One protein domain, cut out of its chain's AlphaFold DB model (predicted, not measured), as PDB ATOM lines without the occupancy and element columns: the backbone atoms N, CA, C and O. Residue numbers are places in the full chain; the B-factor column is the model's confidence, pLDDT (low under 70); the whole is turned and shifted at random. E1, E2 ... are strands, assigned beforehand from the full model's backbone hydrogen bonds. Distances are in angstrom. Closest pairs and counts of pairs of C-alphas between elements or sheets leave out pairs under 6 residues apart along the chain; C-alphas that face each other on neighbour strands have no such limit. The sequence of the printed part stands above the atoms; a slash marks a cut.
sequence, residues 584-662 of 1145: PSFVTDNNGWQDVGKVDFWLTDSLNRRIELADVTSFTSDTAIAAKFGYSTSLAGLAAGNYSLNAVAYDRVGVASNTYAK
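This is residues 584 to 662 of the 1145 residues of the protein "Putative pre-peptidase" of Chamaesiphon minutus (strain ATCC 27169 / PCC 6605) (UniProt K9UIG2). Picture a small, elongated sandwich of two twisted antiparallel sheets, only partly face to face: the long four-stranded sheet E3, E2, E6, E7 makes one side, and the smaller sheet E1, E5, E4 covers one end of it. From that end the second half of E5 runs on over the long sheet without E1 or E4 beside it, and the E3 to E4 link passes along one side from sheet to sheet. The printed part has 79 residues with seven named strands, E1 to E7 in that order, and no named helix; the class is all strand. It is only just compact, close to loose, with a radius of gyration of the C-alphas of 13.7 A, and spans 41 by 21 by 17 A.

Find C-alpha 584 at (44.520, -9.552, 6.772); from there E1 runs through residues 584 to 589, 16.7 A. Next come E2, residues 596 to 605, 27.8 A long, and the short E3, residues 610 to 612. Look then for E4 at residues 620 to 623 and E5 at residues 626 to 634, 26.6 A. The longest strand, E6, residues 641 to 651, starts at C-alpha 641 at (67.966, -17.927, -0.632) and covers 33.5 A. E7, residues 656 to 662, ends at C-alpha 662 at (54.198, -16.867, -3.861).

Begin with the strongly twisted sheet E3, E2, E6, E7, whose strands' lines turn by 71 degrees from edge to edge. Its inner strands E2 and E6 are antiparallel at 163 degrees; look for N 600 and O 648, 2.9 A apart, and N 644 and O 604, 2.8 A. E6 and E7 form a hairpin, with N 647 and O 660 at 2.9 A. E2 and E3 form another, with N 611 and O 603 at 2.8 A. In the other sheet, E5 is the inner strand: E1 is antiparallel to it at 138 degrees, with N 587 and O 627 at 2.9 A, and E4 forms a hairpin with it, with N 628 and O 620 at 2.7 A. Between the sheets, the closest C-alphas of E1 and E6 are those of Val 587 and Ala 649, 6.9 A apart, and those of E2 and E5 are Val 596 and Ala 627, 7.0 A. E5 and E7 are apart.

The two C-alphas farthest apart are those of Asn 591 and Ala 640, at 42.2 A. The printed part has no cut and no long link. The mean pLDDT of the printed part is 87.5, and no printed residue is under 70.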
ATOM      1  N   PRO A 584      45.800  -8.870   6.703       87.88
ATOM      2  CA  PRO A 584      44.520  -9.552   6.772       87.88
ATOM      3  C   PRO A 584      44.105 -10.175   5.429       87.88
ATOM      4  O   PRO A 584      44.050  -9.510   4.390       87.88
ATOM      5  N   SER A 585      43.886 -11.483   5.477       92.56
ATOM      6  CA  SER A 585      43.720 -12.394   4.343       92.56
ATOM      7  C   SER A 585      42.396 -13.142   4.475       92.56
ATOM      8  O   SER A 585      41.810 -13.144   5.558       92.56
ATOM      9  N   PHE A 586      41.890 -13.732   3.387       92.56
ATOM     10  CA  PHE A 586      40.489 -14.163   3.316       92.56
ATOM     11  C   PHE A 586      40.309 -15.547   2.688       92.56
ATOM     12  O   PHE A 586      40.958 -15.867   1.693       92.56
ATOM     13  N   VAL A 587      39.380 -16.332   3.235       92.81
ATOM     14  CA  VAL A 587      38.840 -17.557   2.625       92.81
ATOM     15  C   VAL A 587      37.348 -17.367   2.385       92.81
ATOM     16  O   VAL A 587      36.629 -17.041   3.323       92.81
ATOM     17  N   THR A 588      36.870 -17.578   1.162       88.81
ATOM     18  CA  THR A 588      35.443 -17.465   0.826       88.81
ATOM     19  C   THR A 588      34.788 -18.840   0.737       88.81
ATOM     20  O   THR A 588      35.235 -19.674  -0.052       88.81
ATOM     21  N   ASP A 589      33.695 -19.042   1.470       85.56
ATOM     22  CA  ASP A 589      32.849 -20.234   1.443       85.56
ATOM     23  C   ASP A 589      31.352 -19.878   1.376       85.56
ATOM     24  O   ASP A 589      30.845 -19.062   2.147       85.56
ATOM     25  N   ASN A 590      30.630 -20.490   0.436       81.44
ATOM     26  CA  ASN A 590      29.255 -20.120   0.088       81.44
ATOM     27  C   ASN A 590      28.222 -20.501   1.159       81.44
ATOM     28  O   ASN A 590      27.158 -19.886   1.205       81.44
ATOM     29  N   ASN A 591      28.511 -21.489   2.007       76.62
ATOM     30  CA  ASN A 591      27.670 -21.869   3.151       76.62
ATOM     31  C   ASN A 591      28.085 -21.159   4.461       76.62
ATOM     32  O   ASN A 591      27.542 -21.466   5.525       76.62
ATOM     33  N   GLY A 592      29.003 -20.190   4.375       76.75
ATOM     34  CA  GLY A 592      29.353 -19.271   5.451       76.75
ATOM     35  C   GLY A 592      30.803 -19.380   5.913       76.75
ATOM     36  O   GLY A 592      31.399 -20.451   5.945       76.75
ATOM     37  N   TRP A 593      31.368 -18.256   6.357       82.62
ATOM     38  CA  TRP A 593      32.765 -18.191   6.805       82.62
ATOM     39  C   TRP A 593      33.087 -19.139   7.972       82.62
ATOM     40  O   TRP A 593      34.238 -19.530   8.153       82.62
ATOM     41  N   GLN A 594      32.082 -19.499   8.776       82.38
ATOM     42  CA  GLN A 594      32.240 -20.411   9.906       82.38
ATOM     43  C   GLN A 594      32.562 -21.843   9.475       82.38
ATOM     44  O   GLN A 594      33.071 -22.596  10.307       82.38
ATOM     45  N   ASP A 595      32.270 -22.213   8.226       80.31
ATOM     46  CA  ASP A 595      32.587 -23.539   7.698       80.31
ATOM     47  C   ASP A 595      34.077 -23.726   7.407       80.31
ATOM     48  O   ASP A 595      34.550 -24.852   7.324       80.31
ATOM     49  N   VAL A 596      34.856 -22.644   7.327       85.56
ATOM     50  CA  VAL A 596      36.304 -22.737   7.124       85.56
ATOM     51  C   VAL A 596      36.950 -23.362   8.365       85.56
ATOM     52  O   VAL A 596      36.887 -22.820   9.471       85.56
ATOM     53  N   GLY A 597      37.556 -24.534   8.185       86.06
ATOM     54  CA  GLY A 597      38.184 -25.328   9.235       86.06
ATOM     55  C   GLY A 597      39.627 -24.917   9.509       86.06
ATOM     56  O   GLY A 597      39.998 -24.713  10.666       86.06
ATOM     57  N   LYS A 598      40.452 -24.785   8.462       92.94
ATOM     58  CA  LYS A 598      41.853 -24.351   8.601       92.94
ATOM     59  C   LYS A 598      42.449 -23.792   7.311       92.94
ATOM     60  O   LYS A 598      41.967 -24.109   6.228       92.94
ATOM     61  N   VAL A 599      43.537 -23.034   7.434       94.06
ATOM     62  CA  VAL A 599      44.468 -22.727   6.338       94.06
ATOM     63  C   VAL A 599      45.832 -23.314   6.687       94.06
ATOM     64  O   VAL A 599      46.453 -22.900   7.663       94.06
ATOM     65  N   ASP A 600      46.263 -24.292   5.899       93.88
ATOM     66  CA  ASP A 600      47.573 -24.946   5.987       93.88
ATOM     67  C   ASP A 600      48.618 -24.080   5.270       93.88
ATOM     68  O   ASP A 600      48.360 -23.660   4.138       93.88
ATOM     69  N   PHE A 601      49.756 -23.797   5.914       94.75
ATOM     70  CA  PHE A 601      50.847 -22.966   5.387       94.75
ATOM     71  C   PHE A 601      52.178 -23.722   5.395       94.75
ATOM     72  O   PHE A 601      52.599 -24.256   6.416       94.75
ATOM     73  N   TRP A 602      52.922 -23.657   4.287       94.12
ATOM     74  CA  TRP A 602      54.275 -24.216   4.220       94.12
ATOM     75  C   TRP A 602      55.199 -23.421   3.298       94.12
ATOM     76  O   TRP A 602      54.772 -22.845   2.292       94.12
ATOM     77  N   LEU A 603      56.498 -23.428   3.605       93.44
ATOM     78  CA  LEU A 603      57.535 -22.979   2.678       93.44
ATOM     79  C   LEU A 603      58.017 -24.148   1.819       93.44
ATOM     80  O   LEU A 603      58.030 -25.306   2.232       93.44
ATOM     81  N   THR A 604      58.432 -23.842   0.599       92.06
ATOM     82  CA  THR A 604      59.164 -24.755  -0.280       92.06
ATOM     83  C   THR A 604      60.493 -24.115  -0.631       92.06
ATOM     84  O   THR A 604      60.508 -22.986  -1.119       92.06
ATOM     85  N   ASP A 605      61.600 -24.794  -0.343       89.25
ATOM     86  CA  ASP A 605      62.934 -24.291  -0.675       89.25
ATOM     87  C   ASP A 605      63.312 -24.551  -2.146       89.25
ATOM     88  O   ASP A 605      62.579 -25.187  -2.906       89.25
ATOM     89  N   SER A 606      64.493 -24.079  -2.556       83.25
ATOM     90  CA  SER A 606      65.032 -24.286  -3.912       83.25
ATOM     91  C   SER A 606      65.249 -25.755  -4.316       83.25
ATOM     92  O   SER A 606      65.431 -26.041  -5.500       83.25
ATOM     93  N   LEU A 607      65.208 -26.690  -3.361       87.00
ATOM     94  CA  LEU A 607      65.309 -28.135  -3.574       87.00
ATOM     95  C   LEU A 607      63.932 -28.824  -3.553       87.00
ATOM     96  O   LEU A 607      63.863 -30.053  -3.511       87.00
ATOM     97  N   ASN A 608      62.839 -28.053  -3.594       84.19
ATOM     98  CA  ASN A 608      61.455 -28.520  -3.486       84.19
ATOM     99  C   ASN A 608      61.132 -29.257  -2.176       84.19
ATOM    100  O   ASN A 608      60.206 -30.070  -2.125       84.19
ATOM    101  N   ARG A 609      61.871 -28.988  -1.095       88.75
ATOM    102  CA  ARG A 609      61.582 -29.573   0.218       88.75
ATOM    103  C   ARG A 609      60.525 -28.736   0.930       88.75
ATOM    104  O   ARG A 609      60.656 -27.515   1.021       88.75
ATOM    105  N   ARG A 610      59.487 -29.407   1.440       92.62
ATOM    106  CA  ARG A 610      58.419 -28.797   2.243       92.62
ATOM    107  C   ARG A 610      58.921 -28.536   3.662       92.62
ATOM    108  O   ARG A 610      59.419 -29.446   4.321       92.62
ATOM    109  N   ILE A 611      58.763 -27.300   4.113       91.00
ATOM    110  CA  ILE A 611      59.028 -26.854   5.479       91.00
ATOM    111  C   ILE A 611      57.681 -26.407   6.040       91.00
ATOM    112  O   ILE A 611      57.150 -25.378   5.618       91.00
ATOM    113  N   GLU A 612      57.109 -27.215   6.932       91.69
ATOM    114  CA  GLU A 612      55.807 -26.914   7.533       91.69
ATOM    115  C   GLU A 612      55.876 -25.660   8.394       91.69
ATOM    116  O   GLU A 612      56.821 -25.470   9.165       91.69
ATOM    117  N   LEU A 613      54.851 -24.821   8.271       91.38
ATOM    118  CA  LEU A 613      54.616 -23.704   9.170       91.38
ATOM    119  C   LEU A 613      53.346 -23.982   9.988       91.38
ATOM    120  O   LEU A 613      52.662 -24.982   9.793       91.38
ATOM    121  N   ALA A 614      53.037 -23.115  10.950       88.75
ATOM    122  CA  ALA A 614      51.824 -23.278  11.747       88.75
ATOM    123  C   ALA A 614      50.559 -23.056  10.895       88.75
ATOM    124  O   ALA A 614      50.503 -22.085  10.137       88.75
ATOM    125  N   ASP A 615      49.544 -23.902  11.084       91.88
ATOM    126  CA  ASP A 615      48.214 -23.744  10.485       91.88
ATOM    127  C   ASP A 615      47.450 -22.579  11.137       91.88
ATOM    128  O   ASP A 615      47.540 -22.334  12.343       91.88
ATOM    129  N   VAL A 616      46.608 -21.906  10.352       91.56
ATOM    130  CA  VAL A 616      45.599 -20.974  10.866       91.56
ATOM    131  C   VAL A 616      44.295 -21.729  11.082       91.56
ATOM    132  O   VAL A 616      43.693 -22.217  10.132       91.56
ATOM    133  N   THR A 617      43.826 -21.786  12.324       89.44
ATOM    134  CA  THR A 617      42.549 -22.425  12.705       89.44
ATOM    135  C   THR A 617      41.551 -21.440  13.316       89.44
ATOM    136  O   THR A 617      40.448 -21.818  13.705       89.44
ATOM    137  N   SER A 618      41.936 -20.164  13.421       88.06
ATOM    138  CA  SER A 618      41.119 -19.097  13.993       88.06
ATOM    139  C   SER A 618      40.787 -18.056  12.932       88.06
ATOM    140  O   SER A 618      41.676 -17.521  12.268       88.06
ATOM    141  N   PHE A 619      39.497 -17.766  12.801       90.06
ATOM    142  CA  PHE A 619      38.951 -16.891  11.774       90.06
ATOM    143  C   PHE A 619      37.986 -15.882  12.386       90.06
ATOM    144  O   PHE A 619      37.322 -16.147  13.389       90.06
ATOM    145  N   THR A 620      37.884 -14.725  11.744       88.06
ATOM    146  CA  THR A 620      36.897 -13.682  12.043       88.06
ATOM    147  C   THR A 620      36.042 -13.424  10.807       88.06
ATOM    148  O   THR A 620      36.478 -13.688   9.691       88.06
ATOM    149  N   SER A 621      34.817 -12.926  10.967       86.50
ATOM    150  CA  SER A 621      33.977 -12.582   9.813       86.50
ATOM    151  C   SER A 621      34.518 -11.340   9.097       86.50
ATOM    152  O   SER A 621      34.739 -10.315   9.740       86.50
ATOM    153  N   ASP A 622      34.688 -11.417   7.775       87.12
ATOM    154  CA  ASP A 622      34.765 -10.231   6.909       87.12
ATOM    155  C   ASP A 622      33.397  -9.920   6.296       87.12
ATOM    156  O   ASP A 622      32.856  -8.825   6.430       87.12
ATOM    157  N   THR A 623      32.800 -10.939   5.679       85.69
ATOM    158  CA  THR A 623      31.413 -10.939   5.212       85.69
ATOM    159  C   THR A 623      30.725 -12.223   5.672       85.69
ATOM    160  O   THR A 623      31.344 -13.082   6.305       85.69
ATOM    161  N   ALA A 624      29.442 -12.390   5.340       78.44
ATOM    162  CA  ALA A 624      28.698 -13.609   5.665       78.44
ATOM    163  C   ALA A 624      29.363 -14.887   5.115       78.44
ATOM    164  O   ALA A 624      29.251 -15.940   5.732       78.44
ATOM    165  N   ILE A 625      30.093 -14.774   4.003       84.31
ATOM    166  CA  ILE A 625      30.725 -15.893   3.293       84.31
ATOM    167  C   ILE A 625      32.257 -15.842   3.318       84.31
ATOM    168  O   ILE A 625      32.889 -16.720   2.754       84.31
ATOM    169  N   ALA A 626      32.883 -14.830   3.932       88.25
ATOM    170  CA  ALA A 626      34.340 -14.665   3.907       88.25
ATOM    171  C   ALA A 626      34.954 -14.668   5.315       88.25
ATOM    172  O   ALA A 626      34.627 -13.822   6.152       88.25
ATOM    173  N   ALA A 627      35.863 -15.614   5.552       89.56
ATOM    174  CA  ALA A 627      36.645 -15.789   6.769       89.56
ATOM    175  C   ALA A 627      37.950 -14.996   6.675       89.56
ATOM    176  O   ALA A 627      38.811 -15.298   5.852       89.56
ATOM    177  N   LYS A 628      38.108 -13.997   7.538       93.50
ATOM    178  CA  LYS A 628      39.311 -13.182   7.692       93.50
ATOM    179  C   LYS A 628      40.272 -13.801   8.691       93.50
ATOM    180  O   LYS A 628      39.872 -14.143   9.806       93.50
ATOM    181  N   PHE A 629      41.548 -13.837   8.340       92.81
ATOM    182  CA  PHE A 629      42.614 -14.267   9.235       92.81
ATOM    183  C   PHE A 629      43.860 -13.387   9.119       92.81
ATOM    184  O   PHE A 629      44.075 -12.706   8.116       92.81
ATOM    185  N   GLY A 630      44.674 -13.401  10.174       85.56
ATOM    186  CA  GLY A 630      46.025 -12.845  10.191       85.56
ATOM    187  C   GLY A 630      47.031 -13.954  10.476       85.56
ATOM    188  O   GLY A 630      46.688 -14.954  11.106       85.56
ATOM    189  N   TYR A 631      48.262 -13.787  10.001       90.25
ATOM    190  CA  TYR A 631      49.301 -14.794  10.175       90.25
ATOM    191  C   TYR A 631      50.672 -14.152  10.332       90.25
ATOM    192  O   TYR A 631      51.029 -13.235   9.591       90.25
ATOM    193  N   SER A 632      51.453 -14.646  11.286       88.69
ATOM    194  CA  SER A 632      52.849 -14.262  11.441       88.69
ATOM    195  C   SER A 632      53.674 -15.455  11.888       88.69
ATOM    196  O   SER A 632      53.265 -16.161  12.808       88.69
ATOM    197  N   THR A 633      54.842 -15.645  11.288       87.25
ATOM    198  CA  THR A 633      55.770 -16.709  11.676       87.25
ATOM    199  C   THR A 633      57.219 -16.235  11.618       87.25
ATOM    200  O   THR A 633      57.570 -15.367  10.817       87.25
ATOM    201  N   SER A 634      58.062 -16.785  12.492       84.25
ATOM    202  CA  SER A 634      59.496 -16.493  12.500       84.25
ATOM    203  C   SER A 634      60.192 -17.249  11.371       84.25
ATOM    204  O   SER A 634      59.947 -18.437  11.175       84.25
ATOM    205  N   LEU A 635      61.086 -16.568  10.655       84.94
ATOM    206  CA  LEU A 635      61.965 -17.170   9.647       84.94
ATOM    207  C   LEU A 635      63.340 -17.543  10.234       84.94
ATOM    208  O   LEU A 635      64.291 -17.777   9.489       84.94
ATOM    209  N   ALA A 636      63.468 -17.561  11.565       77.81
ATOM    210  CA  ALA A 636      64.717 -17.885  12.241       77.81
ATOM    211  C   ALA A 636      65.164 -19.326  11.961       77.81
ATOM    212  O   ALA A 636      64.363 -20.260  11.967       77.81
ATOM    213  N   GLY A 637      66.466 -19.502  11.723       74.69
ATOM    214  CA  GLY A 637      67.063 -20.807  11.418       74.69
ATOM    215  C   GLY A 637      66.938 -21.255   9.957       74.69
ATOM    216  O   GLY A 637      67.469 -22.309   9.606       74.69
ATOM    217  N   LEU A 638      66.292 -20.467   9.091       83.12
ATOM    218  CA  LEU A 638      66.315 -20.685   7.643       83.12
ATOM    219  C   LEU A 638      67.592 -20.097   7.030       83.12
ATOM    220  O   LEU A 638      68.109 -19.087   7.496       83.12
ATOM    221  N   ALA A 639      68.103 -20.724   5.970       80.31
ATOM    222  CA  ALA A 639      69.263 -20.217   5.237       80.31
ATOM    223  C   ALA A 639      68.859 -19.130   4.227       80.31
ATOM    224  O   ALA A 639      67.730 -19.143   3.728       80.31
ATOM    225  N   ALA A 640      69.792 -18.238   3.873       81.00
ATOM    226  CA  ALA A 640      69.603 -17.280   2.783       81.00
ATOM    227  C   ALA A 640      69.242 -17.995   1.469       81.00
ATOM    228  O   ALA A 640      69.804 -19.048   1.157       81.00
ATOM    229  N   GLY A 641      68.347 -17.402   0.679       84.75
ATOM    230  CA  GLY A 641      67.966 -17.927  -0.632       84.75
ATOM    231  C   GLY A 641      66.472 -17.854  -0.936       84.75
ATOM    232  O   GLY A 641      65.681 -17.281  -0.187       84.75
ATOM    233  N   ASN A 642      66.095 -18.445  -2.071       89.44
ATOM    234  CA  ASN A 642      64.733 -18.387  -2.601       89.44
ATOM    235  C   ASN A 642      63.830 -19.463  -1.984       89.44
ATOM    236  O   ASN A 642      64.178 -20.647  -1.979       89.44
ATOM    237  N   TYR A 643      62.635 -19.046  -1.570       92.00
ATOM    238  CA  TYR A 643      61.559 -19.896  -1.066       92.00
ATOM    239  C   TYR A 643      60.237 -19.571  -1.774       92.00
ATOM    240  O   TYR A 643      60.048 -18.482  -2.316       92.00
ATOM    241  N   SER A 644      59.290 -20.506  -1.749       92.31
ATOM    242  CA  SER A 644      57.887 -20.277  -2.112       92.31
ATOM    243  C   SER A 644      57.003 -20.500  -0.893       92.31
ATOM    244  O   SER A 644      57.026 -21.588  -0.323       92.31
ATOM    245  N   LEU A 645      56.228 -19.491  -0.496       93.81
ATOM    246  CA  LEU A 645      55.169 -19.628   0.500       93.81
ATOM    247  C   LEU A 645      53.918 -20.172  -0.174       93.81
ATOM    248  O   LEU A 645      53.422 -19.565  -1.124       93.81
ATOM    249  N   ASN A 646      53.393 -21.276   0.342       93.75
ATOM    250  CA  ASN A 646      52.189 -21.915  -0.167       93.75
ATOM    251  C   ASN A 646      51.118 -22.001   0.919       93.75
ATOM    252  O   ASN A 646      51.451 -22.070   2.104       93.75
ATOM    253  N   ALA A 647      49.849 -22.009   0.501       93.88
ATOM    254  CA  ALA A 647      48.728 -22.181   1.416       93.88
ATOM    255  C   ALA A 647      47.496 -22.842   0.778       93.88
ATOM    256  O   ALA A 647      47.236 -22.642  -0.410       93.88
ATOM    257  N   VAL A 648      46.717 -23.592   1.567       94.19
ATOM    258  CA  VAL A 648      45.423 -24.194   1.166       94.19
ATOM    259  C   VAL A 648      44.423 -24.089   2.312       94.19
ATOM    260  O   VAL A 648      44.764 -24.402   3.450       94.19
ATOM    261  N   ALA A 649      43.185 -23.684   2.017       91.94
ATOM    262  CA  ALA A 649      42.097 -23.680   2.987       91.94
ATOM    263  C   ALA A 649      41.275 -24.972   2.906       91.94
ATOM    264  O   ALA A 649      41.124 -25.545   1.830       91.94
ATOM    265  N   TYR A 650      40.723 -25.412   4.029       88.56
ATOM    266  CA  TYR A 650      39.833 -26.568   4.125       88.56
ATOM    267  C   TYR A 650      38.566 -26.174   4.875       88.56
ATOM    268  O   TYR A 650      38.666 -25.421   5.849       88.56
ATOM    269  N   ASP A 651      37.406 -26.695   4.473       85.81
ATOM    270  CA  ASP A 651      36.203 -26.641   5.313       85.81
ATOM    271  C   ASP A 651      36.319 -27.595   6.521       85.81
ATOM    272  O   ASP A 651      37.270 -28.377   6.656       85.81
ATOM    273  N   ARG A 652      35.355 -27.533   7.443       81.44
ATOM    274  CA  ARG A 652      35.316 -28.372   8.652       81.44
ATOM    275  C   ARG A 652      35.092 -29.852   8.370       81.44
ATOM    276  O   ARG A 652      35.369 -30.676   9.242       81.44
ATOM    277  N   VAL A 653      34.595 -30.194   7.184       74.88
ATOM    278  CA  VAL A 653      34.414 -31.582   6.745       74.88
ATOM    279  C   VAL A 653      35.581 -32.081   5.882       74.88
ATOM    280  O   VAL A 653      35.596 -33.247   5.488       74.88
ATOM    281  N   GLY A 654      36.603 -31.243   5.676       75.88
ATOM    282  CA  GLY A 654      37.894 -31.575   5.083       75.88
ATOM    283  C   GLY A 654      38.008 -31.360   3.572       75.88
ATOM    284  O   GLY A 654      38.972 -31.847   2.979       75.88
ATOM    285  N   VAL A 655      37.073 -30.663   2.922       82.44
ATOM    286  CA  VAL A 655      37.148 -30.364   1.484       82.44
ATOM    287  C   VAL A 655      38.008 -29.121   1.247       82.44
ATOM    288  O   VAL A 655      37.856 -28.102   1.918       82.44
ATOM    289  N   ALA A 656      38.951 -29.219   0.305       85.12
ATOM    290  CA  ALA A 656      39.989 -28.216   0.070       85.12
ATOM    291  C   ALA A 656      39.584 -27.121  -0.935       85.12
ATOM    292  O   ALA A 656      38.892 -27.391  -1.919       85.12
ATOM    293  N   SER A 657      40.118 -25.916  -0.732       88.81
ATOM    294  CA  SER A 657      40.108 -24.803  -1.686       88.81
ATOM    295  C   SER A 657      41.191 -24.952  -2.764       88.81
ATOM    296  O   SER A 657      41.961 -25.912  -2.807       88.81
ATOM    297  N   ASN A 658      41.325 -23.929  -3.612       82.31
ATOM    298  CA  ASN A 658      42.509 -23.729  -4.447       82.31
ATOM    299  C   ASN A 658      43.784 -23.449  -3.614       82.31
ATOM    300  O   ASN A 658      43.706 -22.935  -2.497       82.31
ATOM    301  N   THR A 659      44.958 -23.750  -4.183       88.12
ATOM    302  CA  THR A 659      46.279 -23.486  -3.580       88.12
ATOM    303  C   THR A 659      46.785 -22.083  -3.922       88.12
ATOM    304  O   THR A 659      46.812 -21.692  -5.089       88.12
ATOM    305  N   TYR A 660      47.242 -21.348  -2.911       91.94
ATOM    306  CA  TYR A 660      48.023 -20.121  -3.054       91.94
ATOM    307  C   TYR A 660      49.520 -20.449  -3.099       91.94
ATOM    308  O   TYR A 660      49.972 -21.294  -2.332       91.94
ATOM    309  N   ALA A 661      50.289 -19.757  -3.943       90.81
ATOM    310  CA  ALA A 661      51.748 -19.843  -3.973       90.81
ATOM    311  C   ALA A 661      52.375 -18.481  -4.308       90.81
ATOM    312  O   ALA A 661      51.930 -17.803  -5.239       90.81
ATOM    313  N   LYS A 662      53.426 -18.084  -3.581       92.19
ATOM    314  CA  LYS A 662      54.198 -16.867  -3.861       92.19
ATOM    315  C   LYS A 662      55.673 -17.014  -3.503       92.19
ATOM    316  O   LYS A 662      56.015 -17.393  -2.388       92.19
TER     317      LYS A 662